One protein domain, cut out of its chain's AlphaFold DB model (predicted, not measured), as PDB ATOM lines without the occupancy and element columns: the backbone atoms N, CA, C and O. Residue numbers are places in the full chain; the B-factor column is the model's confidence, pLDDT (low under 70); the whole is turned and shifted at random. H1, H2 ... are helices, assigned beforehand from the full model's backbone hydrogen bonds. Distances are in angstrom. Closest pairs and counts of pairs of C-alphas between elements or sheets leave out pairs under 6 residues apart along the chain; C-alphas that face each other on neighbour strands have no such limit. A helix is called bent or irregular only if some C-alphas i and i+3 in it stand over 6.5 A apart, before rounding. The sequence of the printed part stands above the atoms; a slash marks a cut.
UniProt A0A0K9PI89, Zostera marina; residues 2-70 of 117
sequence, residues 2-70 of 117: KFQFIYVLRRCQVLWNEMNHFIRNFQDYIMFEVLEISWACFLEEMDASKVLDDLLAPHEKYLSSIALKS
ATOM      1  N   LYS A   2     219.559 338.351 227.613       77.94
ATOM      2  CA  LYS A   2     220.605 337.299 227.730       77.94
ATOM      3  C   LYS A   2     220.312 336.187 228.760       77.94
ATOM      4  O   LYS A   2     220.489 335.016 228.453       77.94
ATOM      5  N   PHE A   3     219.814 336.531 229.951       84.50
ATOM      6  CA  PHE A   3     219.481 335.535 230.985       84.50
ATOM      7  C   PHE A   3     218.360 334.570 230.572       84.50
ATOM      8  O   PHE A   3     218.450 333.379 230.848       84.50
ATOM      9  N   GLN A   4     217.339 335.070 229.868       86.69
ATOM     10  CA  GLN A   4     216.234 334.249 229.358       86.69
ATOM     11  C   GLN A   4     216.731 333.260 228.297       86.69
ATOM     12  O   GLN A   4     216.380 332.087 228.332       86.69
ATOM     13  N   PHE A   5     217.625 333.709 227.413       84.75
ATOM     14  CA  PHE A   5     218.254 332.849 226.412       84.75
ATOM     15  C   PHE A   5     219.082 331.720 227.044       84.75
ATOM     16  O   PHE A   5     218.892 330.553 226.713       84.75
ATOM     17  N   ILE A   6     219.952 332.047 228.008       88.88
ATOM     18  CA  ILE A   6     220.770 331.047 228.720       88.88
ATOM     19  C   ILE A   6     219.878 330.043 229.459       88.88
ATOM     20  O   ILE A   6     220.166 328.847 229.468       88.88
ATOM     21  N   TYR A   7     218.792 330.516 230.070       92.75
ATOM     22  CA  TYR A   7     217.831 329.656 230.749       92.75
ATOM     23  C   TYR A   7     217.175 328.658 229.787       92.75
ATOM     24  O   TYR A   7     217.164 327.461 230.072       92.75
ATOM     25  N   VAL A   8     216.687 329.120 228.631       89.62
ATOM     26  CA  VAL A   8     216.088 328.246 227.609       89.62
ATOM     27  C   VAL A   8     217.104 327.223 227.099       89.62
ATOM     28  O   VAL A   8     216.793 326.036 227.070       89.62
ATOM     29  N   LEU A   9     218.337 327.644 226.797       88.94
ATOM     30  CA  LEU A   9     219.387 326.741 226.318       88.94
ATOM     31  C   LEU A   9     219.699 325.631 227.331       88.94
ATOM     32  O   LEU A   9     219.762 324.460 226.964       88.94
ATOM     33  N   ARG A  10     219.830 325.978 228.616       92.75
ATOM     34  CA  ARG A  10     220.041 324.988 229.684       92.75
ATOM     35  C   ARG A  10     218.885 323.999 229.778       92.75
ATOM     36  O   ARG A  10     219.116 322.809 229.950       92.75
ATOM     37  N   ARG A  11     217.640 324.465 229.638       94.06
ATOM     38  CA  ARG A  11     216.475 323.570 229.623       94.06
ATOM     39  C   ARG A  11     216.500 322.616 228.435       94.06
ATOM     40  O   ARG A  11     216.219 321.440 228.626       94.06
ATOM     41  N   CYS A  12     216.869 323.093 227.249       92.44
ATOM     42  CA  CYS A  12     217.044 322.237 226.078       92.44
ATOM     43  C   CYS A  12     218.138 321.184 226.302       92.44
ATOM     44  O   CYS A  12     217.920 320.025 225.976       92.44
ATOM     45  N   GLN A  13     219.270 321.556 226.911       91.44
ATOM     46  CA  GLN A  13     220.353 320.619 227.238       91.44
ATOM     47  C   GLN A  13     219.912 319.532 228.222       91.44
ATOM     48  O   GLN A  13     220.206 318.359 228.010       91.44
ATOM     49  N   VAL A  14     219.188 319.907 229.281       96.19
ATOM     50  CA  VAL A  14     218.646 318.938 230.243       96.19
ATOM     51  C   VAL A  14     217.667 317.997 229.545       96.19
ATOM     52  O   VAL A  14     217.838 316.788 229.629       96.19
ATOM     53  N   LEU A  15     216.701 318.532 228.790       95.69
ATOM     54  CA  LEU A  15     215.742 317.715 228.038       95.69
ATOM     55  C   LEU A  15     216.438 316.767 227.055       95.69
ATOM     56  O   LEU A  15     216.072 315.601 226.975       95.69
ATOM     57  N   TRP A  16     217.468 317.240 226.353       94.25
ATOM     58  CA  TRP A  16     218.274 316.413 225.460       94.25
ATOM     59  C   TRP A  16     218.946 315.256 226.200       94.25
ATOM     60  O   TRP A  16     218.926 314.119 225.724       94.25
ATOM     61  N   ASN A  17     219.521 315.519 227.374       95.69
ATOM     62  CA  ASN A  17     220.147 314.478 228.179       95.69
ATOM     63  C   ASN A  17     219.130 313.425 228.643       95.69
ATOM     64  O   ASN A  17     219.410 312.233 228.530       95.69
ATOM     65  N   GLU A  18     217.944 313.850 229.087       97.31
ATOM     66  CA  GLU A  18     216.856 312.944 229.480       97.31
ATOM     67  C   GLU A  18     216.378 312.077 228.304       97.31
ATOM     68  O   GLU A  18     216.259 310.860 228.439       97.31
ATOM     69  N   MET A  19     216.181 312.670 227.118       97.25
ATOM     70  CA  MET A  19     215.803 311.934 225.903       97.25
ATOM     71  C   MET A  19     216.849 310.876 225.526       97.25
ATOM     72  O   MET A  19     216.503 309.737 225.221       97.25
ATOM     73  N   ASN A  20     218.136 311.226 225.591       94.75
ATOM     74  CA  ASN A  20     219.218 310.281 225.312       94.75
ATOM     75  C   ASN A  20     219.333 309.188 226.374       94.75
ATOM     76  O   ASN A  20     219.634 308.043 226.045       94.75
ATOM     77  N   HIS A  21     219.116 309.524 227.645       96.69
ATOM     78  CA  HIS A  21     219.107 308.533 228.712       96.69
ATOM     79  C   HIS A  21     217.973 307.527 228.515       96.69
ATOM     80  O   HIS A  21     218.214 306.325 228.593       96.69
ATOM     81  N   PHE A  22     216.777 308.004 228.161       96.69
ATOM     82  CA  PHE A  22     215.656 307.141 227.807       96.69
ATOM     83  C   PHE A  22     215.993 306.202 226.640       96.69
ATOM     84  O   PHE A  22     215.782 304.996 226.756       96.69
ATOM     85  N   ILE A  23     216.556 306.727 225.543       96.62
ATOM     86  CA  ILE A  23     216.939 305.917 224.374       96.62
ATOM     87  C   ILE A  23     217.947 304.835 224.764       96.62
ATOM     88  O   ILE A  23     217.743 303.679 224.403       96.62
ATOM     89  N   ARG A  24     218.999 305.187 225.513       96.00
ATOM     90  CA  ARG A  24     220.015 304.222 225.957       96.00
ATOM     91  C   ARG A  24     219.407 303.116 226.808       96.00
ATOM     92  O   ARG A  24     219.556 301.953 226.467       96.00
ATOM     93  N   ASN A  25     218.641 303.473 227.838       96.75
ATOM     94  CA  ASN A  25     217.997 302.483 228.702       96.75
ATOM     95  C   ASN A  25     217.063 301.559 227.907       96.75
ATOM     96  O   ASN A  25     216.979 300.366 228.187       96.75
ATOM     97  N   PHE A  26     216.352 302.100 226.914       95.31
ATOM     98  CA  PHE A  26     215.487 301.299 226.058       95.31
ATOM     99  C   PHE A  26     216.288 300.359 225.144       95.31
ATOM    100  O   PHE A  26     215.927 299.194 224.997       95.31
ATOM    101  N   GLN A  27     217.386 300.835 224.553       95.56
ATOM    102  CA  GLN A  27     218.289 300.002 223.756       95.56
ATOM    103  C   GLN A  27     218.914 298.884 224.594       95.56
ATOM    104  O   GLN A  27     218.911 297.735 224.157       95.56
ATOM    105  N   ASP A  28     219.367 299.201 225.806       97.06
ATOM    106  CA  ASP A  28     219.928 298.235 226.750       97.06
ATOM    107  C   ASP A  28     218.883 297.186 227.149       97.06
ATOM    108  O   ASP A  28     219.176 295.994 227.158       97.06
ATOM    109  N   TYR A  29     217.634 297.594 227.397       96.31
ATOM    110  CA  TYR A  29     216.537 296.657 227.648       96.31
ATOM    111  C   TYR A  29     216.341 295.677 226.482       96.31
ATOM    112  O   TYR A  29     216.276 294.466 226.697       96.31
ATOM    113  N   ILE A  30     216.281 296.176 225.243       95.12
ATOM    114  CA  ILE A  30     216.135 295.307 224.069       95.12
ATOM    115  C   ILE A  30     217.345 294.373 223.925       95.12
ATOM    116  O   ILE A  30     217.167 293.184 223.678       95.12
ATOM    117  N   MET A  31     218.563 294.878 224.107       96.12
ATOM    118  CA  MET A  31     219.777 294.082 223.946       96.12
ATOM    119  C   MET A  31     219.894 292.986 225.012       96.12
ATOM    120  O   MET A  31     219.967 291.805 224.682       96.12
ATOM    121  N   PHE A  32     219.878 293.368 226.286       96.12
ATOM    122  CA  PHE A  32     220.202 292.460 227.381       96.12
ATOM    123  C   PHE A  32     218.988 291.631 227.813       96.12
ATOM    124  O   PHE A  32     219.049 290.406 227.872       96.12
ATOM    125  N   GLU A  33     217.848 292.270 228.079       94.19
ATOM    126  CA  GLU A  33     216.686 291.574 228.647       94.19
ATOM    127  C   GLU A  33     215.867 290.829 227.586       94.19
ATOM    128  O   GLU A  33     215.382 289.713 227.815       94.19
ATOM    129  N   VAL A  34     215.686 291.440 226.413       95.50
ATOM    130  CA  VAL A  34     214.883 290.829 225.350       95.50
ATOM    131  C   VAL A  34     215.699 289.832 224.546       95.50
ATOM    132  O   VAL A  34     215.261 288.692 224.418       95.50
ATOM    133  N   LEU A  35     216.850 290.229 224.003       94.88
ATOM    134  CA  LEU A  35     217.620 289.378 223.095       94.88
ATOM    135  C   LEU A  35     218.538 288.407 223.842       94.88
ATOM    136  O   LEU A  35     218.377 287.198 223.679       94.88
ATOM    137  N   GLU A  36     219.463 288.906 224.664       96.06
ATOM    138  CA  GLU A  36     220.505 288.077 225.285       96.06
ATOM    139  C   GLU A  36     219.927 287.035 226.248       96.06
ATOM    140  O   GLU A  36     220.182 285.842 226.082       96.06
ATOM    141  N   ILE A  37     219.076 287.447 227.193       95.88
ATOM    142  CA  ILE A  37     218.465 286.510 228.149       95.88
ATOM    143  C   ILE A  37     217.555 285.501 227.443       95.88
ATOM    144  O   ILE A  37     217.628 284.309 227.734       95.88
ATOM    145  N   SER A  38     216.715 285.934 226.493       95.62
ATOM    146  CA  SER A  38     215.849 284.986 225.771       95.62
ATOM    147  C   SER A  38     216.670 283.974 224.971       95.62
ATOM    148  O   SER A  38     216.285 282.809 224.895       95.62
ATOM    149  N   TRP A  39     217.791 284.402 224.385       96.56
ATOM    150  CA  TRP A  39     218.691 283.522 223.646       96.56
ATOM    151  C   TRP A  39     219.383 282.518 224.566       96.56
ATOM    152  O   TRP A  39     219.396 281.333 224.252       96.56
ATOM    153  N   ALA A  40     219.886 282.961 225.720       96.25
ATOM    154  CA  ALA A  40     220.478 282.072 226.715       96.25
ATOM    155  C   ALA A  40     219.486 280.985 227.168       96.25
ATOM    156  O   ALA A  40     219.823 279.805 227.143       96.25
ATOM    157  N   CYS A  41     218.235 281.355 227.470       94.12
ATOM    158  CA  CYS A  41     217.195 280.377 227.809       94.12
ATOM    159  C   CYS A  41     216.917 279.391 226.665       94.12
ATOM    160  O   CYS A  41     216.712 278.204 226.905       94.12
ATOM    161  N   PHE A  42     216.901 279.864 225.415       95.06
ATOM    162  CA  PHE A  42     216.693 278.987 224.263       95.06
ATOM    163  C   PHE A  42     217.862 278.017 224.053       95.06
ATOM    164  O   PHE A  42     217.621 276.852 223.753       95.06
ATOM    165  N   LEU A  43     219.107 278.465 224.252       94.75
ATOM    166  CA  LEU A  43     220.286 277.599 224.189       94.75
ATOM    167  C   LEU A  43     220.217 276.466 225.219       94.75
ATOM    168  O   LEU A  43     220.467 275.319 224.866       94.75
ATOM    169  N   GLU A  44     219.820 276.762 226.459       93.56
ATOM    170  CA  GLU A  44     219.657 275.739 227.502       93.56
ATOM    171  C   GLU A  44     218.606 274.682 227.117       93.56
ATOM    172  O   GLU A  44     218.821 273.481 227.298       93.56
ATOM    173  N   GLU A  45     217.469 275.109 226.557       90.94
ATOM    174  CA  GLU A  45     216.415 274.196 226.095       90.94
ATOM    175  C   GLU A  45     216.840 273.398 224.852       90.94
ATOM    176  O   GLU A  45     216.486 272.223 224.707       90.94
ATOM    177  N   MET A  46     217.633 274.006 223.971       90.94
ATOM    178  CA  MET A  46     218.213 273.344 222.806       90.94
ATOM    179  C   MET A  46     219.216 272.261 223.218       90.94
ATOM    180  O   MET A  46     219.130 271.147 222.706       90.94
ATOM    181  N   ASP A  47     220.105 272.539 224.172       89.94
ATOM    182  CA  ASP A  47     221.087 271.569 224.676       89.94
ATOM    183  C   ASP A  47     220.423 270.385 225.403       89.94
ATOM    184  O   ASP A  47     220.947 269.267 225.408       89.94
ATOM    185  N   ALA A  48     219.249 270.601 226.002       88.81
ATOM    186  CA  ALA A  48     218.456 269.549 226.635       88.81
ATOM    187  C   ALA A  48     217.656 268.688 225.634       88.81
ATOM    188  O   ALA A  48     217.216 267.584 225.981       88.81
ATOM    189  N   SER A  49     217.452 269.179 224.409       88.25
ATOM    190  CA  SER A  49     216.647 268.519 223.378       88.25
ATOM    191  C   SER A  49     217.424 267.375 222.723       88.25
ATOM    192  O   SER A  49     218.588 267.516 222.353       88.25
ATOM    193  N   LYS A  50     216.791 266.205 222.574       80.94
ATOM    194  CA  LYS A  50     217.464 264.992 222.064       80.94
ATOM    195  C   LYS A  50     217.229 264.764 220.577       80.94
ATOM    196  O   LYS A  50     218.072 264.161 219.915       80.94
ATOM    197  N   VAL A  51     216.082 265.206 220.068       85.12
ATOM    198  CA  VAL A  51     215.676 265.064 218.667       85.12
ATOM    199  C   VAL A  51     215.219 266.423 218.140       85.12
ATOM    200  O   VAL A  51     214.736 267.258 218.895       85.12
ATOM    201  N   LEU A  52     215.364 266.649 216.831       77.94
ATOM    202  CA  LEU A  52     214.982 267.906 216.182       77.94
ATOM    203  C   LEU A  52     213.513 268.297 216.432       77.94
ATOM    204  O   LEU A  52     213.225 269.478 216.589       77.94
ATOM    205  N   ASP A  53     212.604 267.324 216.516       82.69
ATOM    206  CA  ASP A  53     211.185 267.584 216.799       82.69
ATOM    207  C   ASP A  53     210.963 268.168 218.204       82.69
ATOM    208  O   ASP A  53     210.046 268.966 218.401       82.69
ATOM    209  N   ASP A  54     211.845 267.858 219.162       85.06
ATOM    210  CA  ASP A  54     211.798 268.434 220.510       85.06
ATOM    211  C   ASP A  54     212.195 269.921 220.509       85.06
ATOM    212  O   ASP A  54     211.857 270.640 221.446       85.06
ATOM    213  N   LEU A  55     212.865 270.406 219.450       88.69
ATOM    214  CA  LEU A  55     213.340 271.790 219.329       88.69
ATOM    215  C   LEU A  55     212.250 272.766 218.859       88.69
ATOM    216  O   LEU A  55     212.365 273.975 219.076       88.69
ATOM    217  N   LEU A  56     211.179 272.265 218.234       90.12
ATOM    218  CA  LEU A  56     210.120 273.111 217.682       90.12
ATOM    219  C   LEU A  56     209.421 273.932 218.778       90.12
ATOM    220  O   LEU A  56     209.252 275.142 218.630       90.12
ATOM    221  N   ALA A  57     209.075 273.297 219.901       90.25
ATOM    222  CA  ALA A  57     208.384 273.961 221.004       90.25
ATOM    223  C   ALA A  57     209.258 275.013 221.735       90.25
ATOM    224  O   ALA A  57     208.785 276.142 221.906       90.25
ATOM    225  N   PRO A  58     210.523 274.731 222.113       92.44
ATOM    226  CA  PRO A  58     211.464 275.739 222.609       92.44
ATOM    227  C   PRO A  58     211.646 276.925 221.662       92.44
ATOM    228  O   PRO A  58     211.687 278.076 222.097       92.44
ATOM    229  N   HIS A  59     211.706 276.671 220.353       94.00
ATOM    230  CA  HIS A  59     211.868 277.727 219.359       94.00
ATOM    231  C   HIS A  59     210.624 278.624 219.260       94.00
ATOM    232  O   HIS A  59     210.738 279.851 219.284       94.00
ATOM    233  N   GLU A  60     209.418 278.049 219.218       93.62
ATOM    234  CA  GLU A  60     208.171 278.827 219.260       93.62
ATOM    235  C   GLU A  60     208.045 279.641 220.554       93.62
ATOM    236  O   GLU A  60     207.611 280.802 220.531       93.62
ATOM    237  N   LYS A  61     208.469 279.065 221.684       93.06
ATOM    238  CA  LYS A  61     208.521 279.747 222.981       93.06
ATOM    239  C   LYS A  61     209.501 280.919 222.960       93.06
ATOM    240  O   LYS A  61     209.145 282.005 223.419       93.06
ATOM    241  N   TYR A  62     210.696 280.732 222.404       94.62
ATOM    242  CA  TYR A  62     211.699 281.782 222.233       94.62
ATOM    243  C   TYR A  62     211.158 282.950 221.401       94.62
ATOM    244  O   TYR A  62     211.177 284.098 221.855       94.62
ATOM    245  N   LEU A  63     210.589 282.662 220.226       93.75
ATOM    246  CA  LEU A  63     210.013 283.685 219.352       93.75
ATOM    247  C   LEU A  63     208.846 284.420 220.018       93.75
ATOM    248  O   LEU A  63     208.769 285.648 219.959       93.75
ATOM    249  N   SER A  64     207.964 283.686 220.699       91.88
ATOM    250  CA  SER A  64     206.844 284.273 221.440       91.88
ATOM    251  C   SER A  64     207.329 285.168 222.585       91.88
ATOM    252  O   SER A  64     206.781 286.251 222.795       91.88
ATOM    253  N   SER A  65     208.382 284.752 223.298       92.56
ATOM    254  CA  SER A  65     209.022 285.542 224.354       92.56
ATOM    255  C   SER A  65     209.571 286.855 223.798       92.56
ATOM    256  O   SER A  65     209.214 287.922 224.300       92.56
ATOM    257  N   ILE A  66     210.357 286.807 222.717       94.25
ATOM    258  CA  ILE A  66     210.907 288.016 222.089       94.25
ATOM    259  C   ILE A  66     209.795 288.928 221.577       94.25
ATOM    260  O   ILE A  66     209.843 290.132 221.821       94.25
ATOM    261  N   ALA A  67     208.773 288.396 220.906       90.69
ATOM    262  CA  ALA A  67     207.675 289.204 220.372       90.69
ATOM    263  C   ALA A  67     206.889 289.936 221.477       90.69
ATOM    264  O   ALA A  67     206.495 291.093 221.310       90.69
ATOM    265  N   LEU A  68     206.682 289.286 222.626       89.06
ATOM    266  CA  LEU A  68     206.020 289.898 223.778       89.06
ATOM    267  C   LEU A  68     206.919 290.927 224.471       89.06
ATOM    268  O   LEU A  68     206.481 292.055 224.700       89.06
ATOM    269  N   LYS A  69     208.168 290.562 224.779       90.94
ATOM    270  CA  LYS A  69     209.120 291.429 225.489       90.94
ATOM    271  C   LYS A  69     209.551 292.646 224.658       90.94
ATOM    272  O   LYS A  69     209.721 293.727 225.204       90.94
ATOM    273  N   SER A  70     209.647 292.519 223.333       89.81
ATOM    274  CA  SER A  70     209.936 293.643 222.419       89.81
ATOM    275  C   SER A  70     208.777 294.636 222.263       89.81
ATOM    276  O   SER A  70     208.917 295.634 221.558       89.81
TER     277      SER A  70
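AT A GLANCE: This is residues 2 to 70 of the 117 residues of a protein of Zostera marina (UniProt A0A0K9PI89). A very long helix, H1, is joined by a tight turn to a shorter helix, H2, which folds back alongside its last part as a lopsided helical hairpin. Residues 2 to 28 of H1 stick out as a free arm. The printed part has 69 residues with two named helices, H1 then H2, and no named strand; its class is all helix. It is extended, with a radius of gyration of the C-alphas of 21.3 A and spans of 73 by 16 by 9 A.

IN THESE COORDINATES: H1, residues 2 to 48, begins at C-alpha 2 (220.605, 337.299, 227.730) and measures 67.8 A from first to last C-alpha. It is neither bent nor irregular, but only just: C-alphas 34 and 37 are 6.3 A apart. H2, residues 52 to 69, measures 26.0 A and ends at C-alpha 69 (209.120, 291.429, 225.489). It is only just irregular, with C-alphas 54 and 57 6.52 A apart.

HOW THE PARTS SIT: H1 touches H2 with residues 34 to 46 alone; the closest C-alphas, those of Val 34 and Lys 69, are 5.8 A apart. This helical hairpin has a shallow tilt of 15 degrees, opposite ways. Of the O i to N i+4 pairs, 38 of 43 in H1 and 11 of 14 in H2 are within hydrogen-bond range.

THE WHOLE: The C-alphas farthest apart, those of Lys 2 and Val 51, are 73.0 A apart. The printed part has no cut, and the link from H1 to H2 is tight. Mean pLDDT of the printed part is 92.2; no printed residue is under 70.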